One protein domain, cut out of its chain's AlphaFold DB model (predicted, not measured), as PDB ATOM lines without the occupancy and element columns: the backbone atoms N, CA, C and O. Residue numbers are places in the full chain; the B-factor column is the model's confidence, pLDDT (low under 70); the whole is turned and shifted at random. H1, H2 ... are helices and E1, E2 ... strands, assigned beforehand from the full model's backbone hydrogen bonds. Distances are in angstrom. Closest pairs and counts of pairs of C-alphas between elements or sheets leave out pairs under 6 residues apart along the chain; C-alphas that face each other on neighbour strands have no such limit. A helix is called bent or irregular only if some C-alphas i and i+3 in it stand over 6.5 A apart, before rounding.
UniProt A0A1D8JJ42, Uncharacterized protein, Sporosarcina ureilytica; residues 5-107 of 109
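This is residues 5 to 107 of the 109 residues of an uncharacterized protein of Sporosarcina ureilytica (UniProt A0A1D8JJ42). Two small three-stranded sheets, E4 E5 E6 and E1 E2 E3, lie partly face to face as a sandwich with their strands crossed at 60 degrees, and helix H1 packs along E3 over one face of E1 E2 E3. The short helices H2 and H3 lie at the margins, while long links without named elements reach away from the sheets at residues 60 to 70 and 87 to 99. The printed part has 103 residues with three named helices and six named strands, in the order E1 E2 E3 H1 H2 E4 H3 E5 E6, and its class is mixed, helices and strands. Both sheets are antiparallel, in the orders E4 E5 E6 and E1 E2 E3. The whole is compact, with a radius of gyration of the C-alphas of 12.9 A, and spans 37 by 32 by 21 A.

E4 is residues 54 to 59, 14.7 A long; E5 is residues 80 to 86, 20.0 A; and E6 is residues 100 to 106, 20.3 A, ending with C-alpha 106 at (5.432, -40.673, 58.599). E1, residues 5 to 8, begins with C-alpha 5 at (14.655, -44.290, 48.051) and is 9.8 A long. E2 is residues 22 to 27, 16.6 A, and E3 is residues 30 to 34, 11.4 A. H1 is residues 36 to 45, 14.5 A, beginning at C-alpha 36 (4.607, -54.783, 47.555). H2, residues 49 to 52, is only just irregular, with C-alphas 49 and 52 6.53 A apart. H3 is residues 71 to 74, 4.9 A.

In the sheet E4 E5 E6, twisted with C-alphas up to 4.3 A off its best plane, N 58 of E4 and O 82 of E5 are 2.8 A apart, within hydrogen-bond range. E5 and E6 form a hairpin, with N 103 and O 83 at 2.8 A. E1 E2 E3 is a meander, each strand the antiparallel neighbour of the one before: N 8 and O 22 are 2.7 A apart, and N 25 and O 33 2.9 A. Between the sheets, the closest C-alphas of E1 and E6 are those of Ile 8 and Leu 105, 4.7 A apart. H1 is on the sheet E1 E2 E3 at a height over the sheet of 8.4 A, making two layers, a helix on one face of a sheet. It runs along the strands, at 12 degrees to E3 on the local plane; its closest C-alpha pair with E3 is Lys 40 and Ala 34, 6.5 A. H2 only grazes both sheets; the closest C-alphas of H2 and E5 are those of Gly 51 and Gly 86, 3.9 A apart. H3 only grazes E4 E5 E6. In H1 every O i to N i+4 pair is within hydrogen-bond range; H2 and H3 are too short for such a pair.

The two C-alphas farthest apart, those of Glu 49 and Ala 64, are 37.6 A apart. The printed part has no cut. The links E1 to E2, E4 to H3 and E5 to E6 are long. Mean pLDDT of the printed part is 78.3, with residues 58 to 80, 88 to 95 and 107 under 70.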
ATOM      1  N   LEU A   5      15.571 -43.277  47.547       89.06
ATOM      2  CA  LEU A   5      14.655 -44.290  48.051       89.06
ATOM      3  C   LEU A   5      13.730 -43.641  49.077       89.06
ATOM      4  O   LEU A   5      14.203 -42.926  49.960       89.06
ATOM      5  N   ILE A   6      12.430 -43.896  48.966       87.62
ATOM      6  CA  ILE A   6      11.421 -43.357  49.881       87.62
ATOM      7  C   ILE A   6      10.596 -44.511  50.428       87.62
ATOM      8  O   ILE A   6      10.046 -45.295  49.659       87.62
ATOM      9  N   GLN A   7      10.501 -44.613  51.751       88.94
ATOM     10  CA  GLN A   7       9.651 -45.597  52.403       88.94
ATOM     11  C   GLN A   7       8.300 -44.965  52.744       88.94
ATOM     12  O   GLN A   7       8.224 -44.066  53.574       88.94
ATOM     13  N   ILE A   8       7.243 -45.449  52.107       89.19
ATOM     14  CA  ILE A   8       5.858 -45.047  52.328       89.19
ATOM     15  C   ILE A   8       5.273 -45.878  53.466       89.19
ATOM     16  O   ILE A   8       5.308 -47.112  53.445       89.19
ATOM     17  N   THR A   9       4.749 -45.178  54.468       87.06
ATOM     18  CA  THR A   9       4.174 -45.747  55.700       87.06
ATOM     19  C   THR A   9       2.811 -45.148  56.058       87.06
ATOM     20  O   THR A   9       2.234 -45.536  57.072       87.06
ATOM     21  N   GLY A  10       2.303 -44.211  55.251       86.38
ATOM     22  CA  GLY A  10       1.013 -43.555  55.440       86.38
ATOM     23  C   GLY A  10      -0.038 -44.072  54.462       86.38
ATOM     24  O   GLY A  10      -0.454 -45.232  54.509       86.38
ATOM     25  N   SER A  11      -0.491 -43.200  53.573       85.56
ATOM     26  CA  SER A  11      -1.540 -43.463  52.588       85.56
ATOM     27  C   SER A  11      -1.099 -43.068  51.184       85.56
ATOM     28  O   SER A  11      -0.164 -42.291  50.998       85.56
ATOM     29  N   ILE A  12      -1.775 -43.632  50.188       88.94
ATOM     30  CA  ILE A  12      -1.613 -43.255  48.786       88.94
ATOM     31  C   ILE A  12      -2.999 -42.948  48.216       88.94
ATOM     32  O   ILE A  12      -3.931 -43.733  48.423       88.94
ATOM     33  N   ALA A  13      -3.145 -41.823  47.515       86.19
ATOM     34  CA  ALA A  13      -4.385 -41.477  46.826       86.19
ATOM     35  C   ALA A  13      -4.797 -42.602  45.857       86.19
ATOM     36  O   ALA A  13      -3.951 -43.273  45.268       86.19
ATOM     37  N   ASP A  14      -6.099 -42.865  45.752       84.31
ATOM     38  CA  ASP A  14      -6.702 -43.949  44.956       84.31
ATOM     39  C   ASP A  14      -6.335 -45.401  45.344       84.31
ATOM     40  O   ASP A  14      -6.920 -46.334  44.801       84.31
ATOM     41  N   ILE A  15      -5.451 -45.621  46.328       88.19
ATOM     42  CA  ILE A  15      -5.057 -46.960  46.829       88.19
ATOM     43  C   ILE A  15      -5.416 -47.147  48.316       88.19
ATOM     44  O   ILE A  15      -5.737 -48.249  48.776       88.19
ATOM     45  N   GLY A  16      -5.357 -46.072  49.102       85.00
ATOM     46  CA  GLY A  16      -5.667 -46.057  50.531       85.00
ATOM     47  C   GLY A  16      -4.468 -46.338  51.444       85.00
ATOM     48  O   GLY A  16      -3.313 -46.109  51.086       85.00
ATOM     49  N   LEU A  17      -4.750 -46.808  52.665       84.62
ATOM     50  CA  LEU A  17      -3.755 -46.981  53.733       84.62
ATOM     51  C   LEU A  17      -2.721 -48.068  53.418       84.62
ATOM     52  O   LEU A  17      -3.054 -49.157  52.937       84.62
ATOM     53  N   ILE A  18      -1.466 -47.790  53.750       87.38
ATOM     54  CA  ILE A  18      -0.333 -48.694  53.587       87.38
ATOM     55  C   ILE A  18      -0.044 -49.362  54.935       87.38
ATOM     56  O   ILE A  18       0.438 -48.738  55.873       87.38
ATOM     57  N   HIS A  19      -0.394 -50.645  55.045       83.00
ATOM     58  CA  HIS A  19      -0.262 -51.415  56.292       83.00
ATOM     59  C   HIS A  19       1.115 -52.069  56.467       83.00
ATOM     60  O   HIS A  19       1.473 -52.457  57.576       83.00
ATOM     61  N   GLU A  20       1.878 -52.191  55.382       87.88
ATOM     62  CA  GLU A  20       3.252 -52.684  55.369       87.88
ATOM     63  C   GLU A  20       4.141 -51.670  54.638       87.88
ATOM     64  O   GLU A  20       3.699 -51.122  53.628       87.88
ATOM     65  N   PRO A  21       5.370 -51.392  55.103       89.25
ATOM     66  CA  PRO A  21       6.215 -50.397  54.460       89.25
ATOM     67  C   PRO A  21       6.471 -50.685  52.975       89.25
ATOM     68  O   PRO A  21       6.986 -51.744  52.613       89.25
ATOM     69  N   MET A  22       6.166 -49.708  52.121       93.50
ATOM     70  CA  MET A  22       6.422 -49.763  50.681       93.50
ATOM     71  C   MET A  22       7.651 -48.922  50.342       93.50
ATOM     72  O   MET A  22       7.734 -47.767  50.738       93.50
ATOM     73  N   LEU A  23       8.595 -49.467  49.581       94.62
ATOM     74  CA  LEU A  23       9.783 -48.748  49.129       94.62
ATOM     75  C   LEU A  23       9.588 -48.281  47.687       94.62
ATOM     76  O   LEU A  23       9.352 -49.095  46.797       94.62
ATOM     77  N   LEU A  24       9.724 -46.977  47.466       94.38
ATOM     78  CA  LEU A  24       9.728 -46.336  46.158       94.38
ATOM     79  C   LEU A  24      11.163 -46.011  45.745       94.38
ATOM     80  O   LEU A  24      11.905 -45.399  46.513       94.38
ATOM     81  N   THR A  25      11.534 -46.368  44.517       95.31
ATOM     82  CA  THR A  25      12.836 -46.025  43.931       95.31
ATOM     83  C   THR A  25      12.672 -44.947  42.872       95.31
ATOM     84  O   THR A  25      12.011 -45.161  41.854       95.31
ATOM     85  N   ILE A  26      13.309 -43.797  43.086       93.88
ATOM     86  CA  ILE A  26      13.269 -42.656  42.173       93.88
ATOM     87  C   ILE A  26      14.628 -42.490  41.508       93.88
ATOM     88  O   ILE A  26      15.647 -42.361  42.187       93.88
ATOM     89  N   GLN A  27      14.619 -42.437  40.175       93.69
ATOM     90  CA  GLN A  27      15.784 -42.106  39.365       93.69
ATOM     91  C   GLN A  27      15.463 -41.011  38.362       93.69
ATOM     92  O   GLN A  27      14.462 -41.078  37.651       93.69
ATOM     93  N   LYS A  28      16.322 -39.996  38.279       92.19
ATOM     94  CA  LYS A  28      16.179 -38.835  37.388       92.19
ATOM     95  C   LYS A  28      14.799 -38.174  37.480       92.19
ATOM     96  O   LYS A  28      14.222 -37.780  36.471       92.19
ATOM     97  N   GLY A  29      14.262 -38.061  38.694       89.12
ATOM     98  CA  GLY A  29      12.939 -37.492  38.963       89.12
ATOM     99  C   GLY A  29      11.763 -38.397  38.602       89.12
ATOM    100  O   GLY A  29      10.635 -37.923  38.597       89.12
ATOM    101  N   ARG A  30      11.997 -39.677  38.296       92.38
ATOM    102  CA  ARG A  30      10.971 -40.640  37.889       92.38
ATOM    103  C   ARG A  30      10.901 -41.815  38.855       92.38
ATOM    104  O   ARG A  30      11.933 -42.397  39.172       92.38
ATOM    105  N   LEU A  31       9.695 -42.218  39.241       94.56
ATOM    106  CA  LEU A  31       9.459 -43.484  39.929       94.56
ATOM    107  C   LEU A  31       9.747 -44.653  38.977       94.56
ATOM    108  O   LEU A  31       9.068 -44.823  37.957       94.56
ATOM    109  N   ILE A  32      10.777 -45.437  39.288       95.69
ATOM    110  CA  ILE A  32      11.198 -46.585  38.476       95.69
ATOM    111  C   ILE A  32      10.781 -47.927  39.073       95.69
ATOM    112  O   ILE A  32      10.615 -48.879  38.313       95.69
ATOM    113  N   ASP A  33      10.577 -47.993  40.389       96.19
ATOM    114  CA  ASP A  33      10.190 -49.212  41.097       96.19
ATOM    115  C   ASP A  33       9.397 -48.901  42.372       96.19
ATOM    116  O   ASP A  33       9.621 -47.865  43.004       96.19
ATOM    117  N   ALA A  34       8.493 -49.808  42.738       95.50
ATOM    118  CA  ALA A  34       7.697 -49.756  43.958       95.50
ATOM    119  C   ALA A  34       7.483 -51.183  44.483       95.50
ATOM    120  O   ALA A  34       6.965 -52.041  43.763       95.50
ATOM    121  N   THR A  35       7.875 -51.451  45.731       95.12
ATOM    122  CA  THR A  35       7.712 -52.785  46.334       95.12
ATOM    123  C   THR A  35       6.258 -53.062  46.730       95.12
ATOM    124  O   THR A  35       5.430 -52.156  46.728       95.12
ATOM    125  N   THR A  36       5.950 -54.302  47.137       94.06
ATOM    126  CA  THR A  36       4.607 -54.783  47.555       94.06
ATOM    127  C   THR A  36       3.587 -54.897  46.413       94.06
ATOM    128  O   THR A  36       3.799 -54.398  45.307       94.06
ATOM    129  N   GLU A  37       2.452 -55.558  46.665       92.75
ATOM    130  CA  GLU A  37       1.361 -55.629  45.680       92.75
ATOM    131  C   GLU A  37       0.692 -54.263  45.462       92.75
ATOM    132  O   GLU A  37       0.410 -53.896  44.322       92.75
ATOM    133  N   LYS A  38       0.541 -53.452  46.519       93.00
ATOM    134  CA  LYS A  38       0.032 -52.075  46.400       93.00
ATOM    135  C   LYS A  38       0.978 -51.166  45.608       93.00
ATOM    136  O   LYS A  38       0.529 -50.251  44.929       93.00
ATOM    137  N   GLY A  39       2.287 -51.426  45.640       93.88
ATOM    138  CA  GLY A  39       3.246 -50.698  44.805       93.88
ATOM    139  C   GLY A  39       3.089 -51.030  43.323       93.88
ATOM    140  O   GLY A  39       3.175 -50.145  42.474       93.88
ATOM    141  N   LYS A  40       2.768 -52.285  42.987       93.94
ATOM    142  CA  LYS A  40       2.422 -52.656  41.605       93.94
ATOM    143  C   LYS A  40       1.141 -51.966  41.142       93.94
ATOM    144  O   LYS A  40       1.084 -51.521  39.997       93.94
ATOM    145  N   GLU A  41       0.148 -51.856  42.021       93.69
ATOM    146  CA  GLU A  41      -1.083 -51.103  41.767       93.69
ATOM    147  C   GLU A  41      -0.789 -49.619  41.512       93.69
ATOM    148  O   GLU A  41      -1.195 -49.094  40.477       93.69
ATOM    149  N   LEU A  42       0.034 -48.975  42.349       93.56
ATOM    150  CA  LEU A  42       0.510 -47.604  42.122       93.56
ATOM    151  C   LEU A  42       1.159 -47.448  40.744       93.56
ATOM    152  O   LEU A  42       0.825 -46.546  39.979       93.56
ATOM    153  N   MET A  43       2.062 -48.360  40.391       93.62
ATOM    154  CA  MET A  43       2.754 -48.333  39.102       93.62
ATOM    155  C   MET A  43       1.813 -48.536  37.907       93.62
ATOM    156  O   MET A  43       2.152 -48.120  36.792       93.62
ATOM    157  N   HIS A  44       0.661 -49.177  38.124       91.81
ATOM    158  CA  HIS A  44      -0.404 -49.320  37.138       91.81
ATOM    159  C   HIS A  44      -1.224 -48.032  37.008       91.81
ATOM    160  O   HIS A  44      -1.402 -47.557  35.887       91.81
ATOM    161  N   VAL A  45      -1.647 -47.436  38.129       89.81
ATOM    162  CA  VAL A  45      -2.424 -46.182  38.174       89.81
ATOM    163  C   VAL A  45      -1.652 -45.023  37.544       89.81
ATOM    164  O   VAL A  45      -2.179 -44.318  36.686       89.81
ATOM    165  N   LEU A  46      -0.367 -44.876  37.881       89.75
ATOM    166  CA  LEU A  46       0.510 -43.855  37.292       89.75
ATOM    167  C   LEU A  46       0.792 -44.084  35.800       89.75
ATOM    168  O   LEU A  46       1.394 -43.234  35.140       89.75
ATOM    169  N   GLY A  47       0.407 -45.245  35.265       88.38
ATOM    170  CA  GLY A  47       0.610 -45.602  33.873       88.38
ATOM    171  C   GLY A  47       2.086 -45.625  33.483       88.38
ATOM    172  O   GLY A  47       2.968 -46.018  34.252       88.38
ATOM    173  N   ARG A  48       2.361 -45.242  32.236       75.31
ATOM    174  CA  ARG A  48       3.712 -45.053  31.687       75.31
ATOM    175  C   ARG A  48       3.891 -43.569  31.346       75.31
ATOM    176  O   ARG A  48       2.957 -42.794  31.490       75.31
ATOM    177  N   GLU A  49       5.083 -43.186  30.893       84.38
ATOM    178  CA  GLU A  49       5.396 -41.784  30.566       84.38
ATOM    179  C   GLU A  49       5.281 -40.869  31.794       84.38
ATOM    180  O   GLU A  49       5.617 -41.280  32.904       84.38
ATOM    181  N   ASP A  50       4.895 -39.613  31.624       87.31
ATOM    182  CA  ASP A  50       5.097 -38.559  32.618       87.31
ATOM    183  C   ASP A  50       4.280 -38.705  33.903       87.31
ATOM    184  O   ASP A  50       4.601 -38.053  34.893       87.31
ATOM    185  N   GLY A  51       3.318 -39.633  33.954       85.81
ATOM    186  CA  GLY A  51       2.591 -39.973  35.182       85.81
ATOM    187  C   GLY A  51       3.503 -40.409  36.335       85.81
ATOM    188  O   GLY A  51       3.155 -40.233  37.492       85.81
ATOM    189  N   ARG A  52       4.714 -40.909  36.049       91.75
ATOM    190  CA  ARG A  52       5.690 -41.326  37.077       91.75
ATOM    191  C   ARG A  52       6.694 -40.249  37.482       91.75
ATOM    192  O   ARG A  52       7.631 -40.556  38.218       91.75
ATOM    193  N   LEU A  53       6.595 -39.036  36.945       90.50
ATOM    194  CA  LEU A  53       7.503 -37.958  37.323       90.50
ATOM    195  C   LEU A  53       7.095 -37.383  38.674       90.50
ATOM    196  O   LEU A  53       5.921 -37.104  38.893       90.50
ATOM    197  N   VAL A  54       8.073 -37.192  39.556       85.81
ATOM    198  CA  VAL A  54       7.892 -36.457  40.809       85.81
ATOM    199  C   VAL A  54       7.549 -35.021  40.453       85.81
ATOM    200  O   VAL A  54       8.320 -34.357  39.752       85.81
ATOM    201  N   CYS A  55       6.406 -34.552  40.930       81.44
ATOM    202  CA  CYS A  55       5.899 -33.237  40.580       81.44
ATOM    203  C   CYS A  55       5.830 -32.293  41.784       81.44
ATOM    204  O   CYS A  55       6.004 -31.089  41.582       81.44
ATOM    205  N   GLU A  56       5.681 -32.825  43.006       78.75
ATOM    206  CA  GLU A  56       5.606 -32.052  44.253       78.75
ATOM    207  C   GLU A  56       6.230 -32.807  45.439       78.75
ATOM    208  O   GLU A  56       6.259 -34.039  45.476       78.75
ATOM    209  N   LEU A  57       6.745 -32.047  46.409       76.75
ATOM    210  CA  LEU A  57       7.212 -32.535  47.706       76.75
ATOM    211  C   LEU A  57       6.732 -31.560  48.789       76.75
ATOM    212  O   LEU A  57       7.107 -30.386  48.774       76.75
ATOM    213  N   GLY A  58       5.928 -32.054  49.724       68.62
ATOM    214  CA  GLY A  58       5.397 -31.318  50.865       68.62
ATOM    215  C   GLY A  58       5.863 -31.915  52.192       68.62
ATOM    216  O   GLY A  58       6.097 -33.116  52.300       68.62
ATOM    217  N   ILE A  59       5.999 -31.073  53.214       68.81
ATOM    218  CA  ILE A  59       6.259 -31.499  54.597       68.81
ATOM    219  C   ILE A  59       5.089 -30.999  55.446       68.81
ATOM    220  O   ILE A  59       4.825 -29.794  55.493       68.81
ATOM    221  N   GLY A  60       4.389 -31.920  56.100       59.91
ATOM    222  CA  GLY A  60       3.284 -31.640  57.001       59.91
ATOM    223  C   GLY A  60       3.770 -30.948  58.273       59.91
ATOM    224  O   GLY A  60       4.679 -31.411  58.964       59.91
ATOM    225  N   THR A  61       3.184 -29.790  58.581       55.94
ATOM    226  CA  THR A  61       3.588 -28.926  59.710       55.94
ATOM    227  C   THR A  61       2.451 -28.665  60.702       55.94
ATOM    228  O   THR A  61       2.639 -27.932  61.676       55.94
ATOM    229  N   ASN A  62       1.266 -29.264  60.516       51.91
ATOM    230  CA  ASN A  62       0.111 -29.017  61.382       51.91
ATOM    231  C   ASN A  62       0.035 -30.009  62.553       51.91
ATOM    232  O   ASN A  62      -0.535 -31.095  62.432       51.91
ATOM    233  N   HIS A  63       0.528 -29.596  63.724       51.94
ATOM    234  CA  HIS A  63       0.490 -30.372  64.980       51.94
ATOM    235  C   HIS A  63      -0.914 -30.776  65.456       51.94
ATOM    236  O   HIS A  63      -1.040 -31.635  66.328       51.94
ATOM    237  N   ALA A  64      -1.969 -30.143  64.936       49.53
ATOM    238  CA  ALA A  64      -3.347 -30.402  65.339       49.53
ATOM    239  C   ALA A  64      -4.072 -31.420  64.443       49.53
ATOM    240  O   ALA A  64      -5.143 -31.895  64.824       49.53
ATOM    241  N   ALA A  65      -3.522 -31.755  63.272       47.09
ATOM    242  CA  ALA A  65      -4.119 -32.735  62.373       47.09
ATOM    243  C   ALA A  65      -3.723 -34.161  62.798       47.09
ATOM    244  O   ALA A  65      -2.563 -34.449  63.086       47.09
ATOM    245  N   ARG A  66      -4.725 -35.037  62.894       45.28
ATOM    246  CA  ARG A  66      -4.589 -36.463  63.217       45.28
ATOM    247  C   ARG A  66      -4.989 -37.262  61.989       45.28
ATOM    248  O   ARG A  66      -5.889 -36.832  61.281       45.28
ATOM    249  N   LEU A  67      -4.373 -38.426  61.793       51.31
ATOM    250  CA  LEU A  67      -4.718 -39.299  60.676       51.31
ATOM    251  C   LEU A  67      -6.144 -39.826  60.838       51.31
ATOM    252  O   LEU A  67      -6.440 -40.542  61.799       51.31
ATOM    253  N   THR A  68      -7.018 -39.458  59.910       55.19
ATOM    254  CA  THR A  68      -8.423 -39.884  59.888       55.19
ATOM    255  C   THR A  68      -8.728 -40.816  58.717       55.19
ATOM    256  O   THR A  68      -9.797 -41.427  58.694       55.19
ATOM    257  N   GLY A  69      -7.788 -40.977  57.775       51.72
ATOM    258  CA  GLY A  69      -8.006 -41.676  56.507       51.72
ATOM    259  C   GLY A  69      -8.588 -40.765  55.423       51.72
ATOM    260  O   GLY A  69      -8.993 -41.252  54.367       51.72
ATOM    261  N   ASN A  70      -8.651 -39.455  55.679       59.66
ATOM    262  CA  ASN A  70      -9.001 -38.436  54.704       59.66
ATOM    263  C   ASN A  70      -7.721 -37.743  54.233       59.66
ATOM    264  O   ASN A  70      -7.113 -36.985  54.986       59.66
ATOM    265  N   ILE A  71      -7.354 -37.961  52.969       62.47
ATOM    266  CA  ILE A  71      -6.100 -37.477  52.379       62.47
ATOM    267  C   ILE A  71      -5.883 -35.963  52.580       62.47
ATOM    268  O   ILE A  71      -4.772 -35.550  52.885       62.47
ATOM    269  N   LEU A  72      -6.949 -35.147  52.553       59.03
ATOM    270  CA  LEU A  72      -6.859 -33.684  52.695       59.03
ATOM    271  C   LEU A  72      -6.557 -33.209  54.129       59.03
ATOM    272  O   LEU A  72      -6.066 -32.090  54.323       59.03
ATOM    273  N   GLU A  73      -6.905 -34.007  55.141       56.22
ATOM    274  CA  GLU A  73      -6.521 -33.758  56.539       56.22
ATOM    275  C   GLU A  73      -5.174 -34.409  56.861       56.22
ATOM    276  O   GLU A  73      -4.334 -33.786  57.515       56.22
ATOM    277  N   ASP A  74      -4.956 -35.621  56.346       55.78
ATOM    278  CA  ASP A  74      -3.747 -36.419  56.544       55.78
ATOM    279  C   ASP A  74      -2.507 -35.731  55.927       55.78
ATOM    280  O   ASP A  74      -1.438 -35.731  56.535       55.78
ATOM    281  N   GLU A  75      -2.661 -35.039  54.791       54.22
ATOM    282  CA  GLU A  75      -1.633 -34.195  54.147       54.22
ATOM    283  C   GLU A  75      -1.096 -33.076  55.040       54.22
ATOM    284  O   GLU A  75       0.038 -32.620  54.886       54.22
ATOM    285  N   LYS A  76      -1.924 -32.582  55.960       51.50
ATOM    286  CA  LYS A  76      -1.559 -31.448  56.809       51.50
ATOM    287  C   LYS A  76      -0.913 -31.913  58.106       51.50
ATOM    288  O   LYS A  76      -0.202 -31.108  58.705       51.50
ATOM    289  N   ALA A  77      -1.148 -33.158  58.527       56.81
ATOM    290  CA  ALA A  77      -0.686 -33.712  59.797       56.81
ATOM    291  C   ALA A  77       0.817 -33.495  60.032       56.81
ATOM    292  O   ALA A  77       1.638 -33.581  59.128       56.81
ATOM    293  N   TYR A  78       1.181 -33.147  61.263       47.88
ATOM    294  CA  TYR A  78       2.577 -32.990  61.663       47.88
ATOM    295  C   TYR A  78       3.326 -34.321  61.551       47.88
ATOM    296  O   TYR A  78       2.727 -35.370  61.770       47.88
ATOM    297  N   GLU A  79       4.620 -34.264  61.219       60.00
ATOM    298  CA  GLU A  79       5.486 -35.438  60.986       60.00
ATOM    299  C   GLU A  79       5.123 -36.276  59.749       60.00
ATOM    300  O   GLU A  79       5.574 -37.415  59.624       60.00
ATOM    301  N   THR A  80       4.384 -35.718  58.787       67.62
ATOM    302  CA  THR A  80       4.206 -36.344  57.471       67.62
ATOM    303  C   THR A  80       5.095 -35.698  56.410       67.62
ATOM    304  O   THR A  80       5.390 -34.501  56.441       67.62
ATOM    305  N   VAL A  81       5.558 -36.498  55.452       78.12
ATOM    306  CA  VAL A  81       6.099 -36.006  54.178       78.12
ATOM    307  C   VAL A  81       5.198 -36.530  53.078       78.12
ATOM    308  O   VAL A  81       4.934 -37.731  53.021       78.12
ATOM    309  N   ASN A  82       4.777 -35.635  52.194       82.81
ATOM    310  CA  ASN A  82       3.984 -35.949  51.020       82.81
ATOM    311  C   ASN A  82       4.839 -35.812  49.767       82.81
ATOM    312  O   ASN A  82       5.557 -34.829  49.592       82.81
ATOM    313  N   ILE A  83       4.746 -36.797  48.886       85.31
ATOM    314  CA  ILE A  83       5.322 -36.753  47.549       85.31
ATOM    315  C   ILE A  83       4.216 -37.013  46.532       85.31
ATOM    316  O   ILE A  83       3.459 -37.969  46.687       85.31
ATOM    317  N   ALA A  84       4.146 -36.183  45.494       88.19
ATOM    318  CA  ALA A  84       3.173 -36.344  44.421       88.19
ATOM    319  C   ALA A  84       3.848 -36.732  43.104       88.19
ATOM    320  O   ALA A  84       4.968 -36.295  42.791       88.19
ATOM    321  N   PHE A  85       3.143 -37.542  42.315       89.12
ATOM    322  CA  PHE A  85       3.556 -37.962  40.981       89.12
ATOM    323  C   PHE A  85       2.529 -37.555  39.926       89.12
ATOM    324  O   PHE A  85       1.324 -37.622  40.159       89.12
ATOM    325  N   GLY A  86       3.015 -37.198  38.737       85.75
ATOM    326  CA  GLY A  86       2.186 -36.884  37.579       85.75
ATOM    327  C   GLY A  86       2.039 -35.385  37.337       85.75
ATOM    328  O   GLY A  86       3.037 -34.667  37.272       85.75
ATOM    329  N   SER A  87       0.824 -34.901  37.086       78.69
ATOM    330  CA  SER A  87       0.628 -33.517  36.656       78.69
ATOM    331  C   SER A  87       0.814 -32.520  37.795       78.69
ATOM    332  O   SER A  87       0.277 -32.711  38.875       78.69
ATOM    333  N   ASN A  88       1.515 -31.418  37.530       66.88
ATOM    334  CA  ASN A  88       1.557 -30.234  38.401       66.88
ATOM    335  C   ASN A  88       1.079 -28.968  37.671       66.88
ATOM    336  O   ASN A  88       1.370 -27.847  38.091       66.88
ATOM    337  N   HIS A  89       0.344 -29.125  36.564       62.38
ATOM    338  CA  HIS A  89      -0.096 -28.001  35.736       62.38
ATOM    339  C   HIS A  89      -1.041 -27.049  36.488       62.38
ATOM    340  O   HIS A  89      -0.974 -25.834  36.316       62.38
ATOM    341  N   THR A  90      -1.872 -27.585  37.386       57.94
ATOM    342  CA  THR A  90      -2.776 -26.807  38.252       57.94
ATOM    343  C   THR A  90      -2.055 -26.044  39.365       57.94
ATOM    344  O   THR A  90      -2.634 -25.119  39.928       57.94
ATOM    345  N   PHE A  91      -0.790 -26.379  39.639       55.75
ATOM    346  CA  PHE A  91       0.057 -25.762  40.666       55.75
ATOM    347  C   PHE A  91       1.222 -24.946  40.073       55.75
ATOM    348  O   PHE A  91       2.135 -24.536  40.787       55.75
ATOM    349  N   GLY A  92       1.186 -24.663  38.763       54.50
ATOM    350  CA  GLY A  92       2.165 -23.809  38.080       54.50
ATOM    351  C   GLY A  92       3.387 -24.535  37.510       54.50
ATOM    352  O   GLY A  92       4.337 -23.878  37.086       54.50
ATOM    353  N   GLY A  93       3.380 -25.868  37.480       60.22
ATOM    354  CA  GLY A  93       4.423 -26.677  36.854       60.22
ATOM    355  C   GLY A  93       4.160 -27.033  35.383       60.22
ATOM    356  O   GLY A  93       3.147 -26.669  34.783       60.22
ATOM    357  N   HIS A  94       5.119 -27.740  34.774       66.31
ATOM    358  CA  HIS A  94       5.149 -28.023  33.331       66.31
ATOM    359  C   HIS A  94       4.677 -29.433  32.943       66.31
ATOM    360  O   HIS A  94       4.606 -29.736  31.754       66.31
ATOM    361  N   ILE A  95       4.381 -30.307  33.911       62.62
ATOM    362  CA  ILE A  95       4.028 -31.703  33.637       62.62
ATOM    363  C   ILE A  95       2.518 -31.795  33.411       62.62
ATOM    364  O   ILE A  95       1.724 -31.552  34.324       62.62
ATOM    365  N   GLN A  96       2.108 -32.150  32.193       70.81
ATOM    366  CA  GLN A  96       0.705 -32.254  31.798       70.81
ATOM    367  C   GLN A  96       0.356 -33.724  31.534       70.81
ATOM    368  O   GLN A  96       0.675 -34.278  30.486       70.81
ATOM    369  N   THR A  97      -0.284 -34.361  32.513       73.12
ATOM    370  CA  THR A  97      -0.764 -35.750  32.442       73.12
ATOM    371  C   THR A  97      -2.169 -35.812  33.045       73.12
ATOM    372  O   THR A  97      -2.600 -34.870  33.708       73.12
ATOM    373  N   ASN A  98      -2.885 -36.913  32.833       77.88
ATOM    374  CA  ASN A  98      -4.224 -37.104  33.400       77.88
ATOM    375  C   ASN A  98      -4.202 -37.695  34.819       77.88
ATOM    376  O   ASN A  98      -5.247 -38.104  35.315       77.88
ATOM    377  N   VAL A  99      -3.025 -37.801  35.443       81.62
ATOM    378  CA  VAL A  99      -2.837 -38.481  36.727       81.62
ATOM    379  C   VAL A  99      -2.099 -37.552  37.688       81.62
ATOM    380  O   VAL A  99      -1.109 -36.932  37.300       81.62
ATOM    381  N   HIS A 100      -2.579 -37.461  38.925       86.94
ATOM    382  CA  HIS A 100      -1.920 -36.804  40.054       86.94
ATOM    383  C   HIS A 100      -2.166 -37.679  41.282       86.94
ATOM    384  O   HIS A 100      -3.321 -37.877  41.648       86.94
ATOM    385  N   ILE A 101      -1.109 -38.259  41.854       86.00
ATOM    386  CA  ILE A 101      -1.220 -39.173  42.999       86.00
ATOM    387  C   ILE A 101      -0.270 -38.732  44.098       86.00
ATOM    388  O   ILE A 101       0.950 -38.754  43.907       86.00
ATOM    389  N   ASP A 102      -0.847 -38.429  45.253       87.00
ATOM    390  CA  ASP A 102      -0.148 -38.160  46.501       87.00
ATOM    391  C   ASP A 102       0.155 -39.450  47.260       87.00
ATOM    392  O   ASP A 102      -0.695 -40.332  47.409       87.00
ATOM    393  N   ALA A 103       1.376 -39.545  47.778       85.56
ATOM    394  CA  ALA A 103       1.812 -40.585  48.695       85.56
ATOM    395  C   ALA A 103       2.421 -39.944  49.945       85.56
ATOM    396  O   ALA A 103       3.303 -39.088  49.846       85.56
ATOM    397  N   SER A 104       1.977 -40.381  51.122       85.06
ATOM    398  CA  SER A 104       2.439 -39.864  52.407       85.06
ATOM    399  C   SER A 104       3.273 -40.893  53.173       85.06
ATOM    400  O   SER A 104       3.002 -42.097  53.180       85.06
ATOM    401  N   LEU A 105       4.309 -40.416  53.854       83.50
ATOM    402  CA  LEU A 105       5.053 -41.189  54.843       83.50
ATOM    403  C   LEU A 105       5.094 -40.463  56.180       83.50
ATOM    404  O   LEU A 105       5.012 -39.238  56.227       83.50
ATOM    405  N   HIS A 106       5.258 -41.223  57.258       75.12
ATOM    406  CA  HIS A 106       5.432 -40.673  58.599       75.12
ATOM    407  C   HIS A 106       6.908 -40.684  58.992       75.12
ATOM    408  O   HIS A 106       7.588 -41.704  58.848       75.12
ATOM    409  N   ILE A 107       7.380 -39.572  59.550       64.31
ATOM    410  CA  ILE A 107       8.702 -39.438  60.160       64.31
ATOM    411  C   ILE A 107       8.577 -39.803  61.646       64.31
ATOM    412  O   ILE A 107       8.629 -38.942  62.514       64.31
TER     413      ILE A 107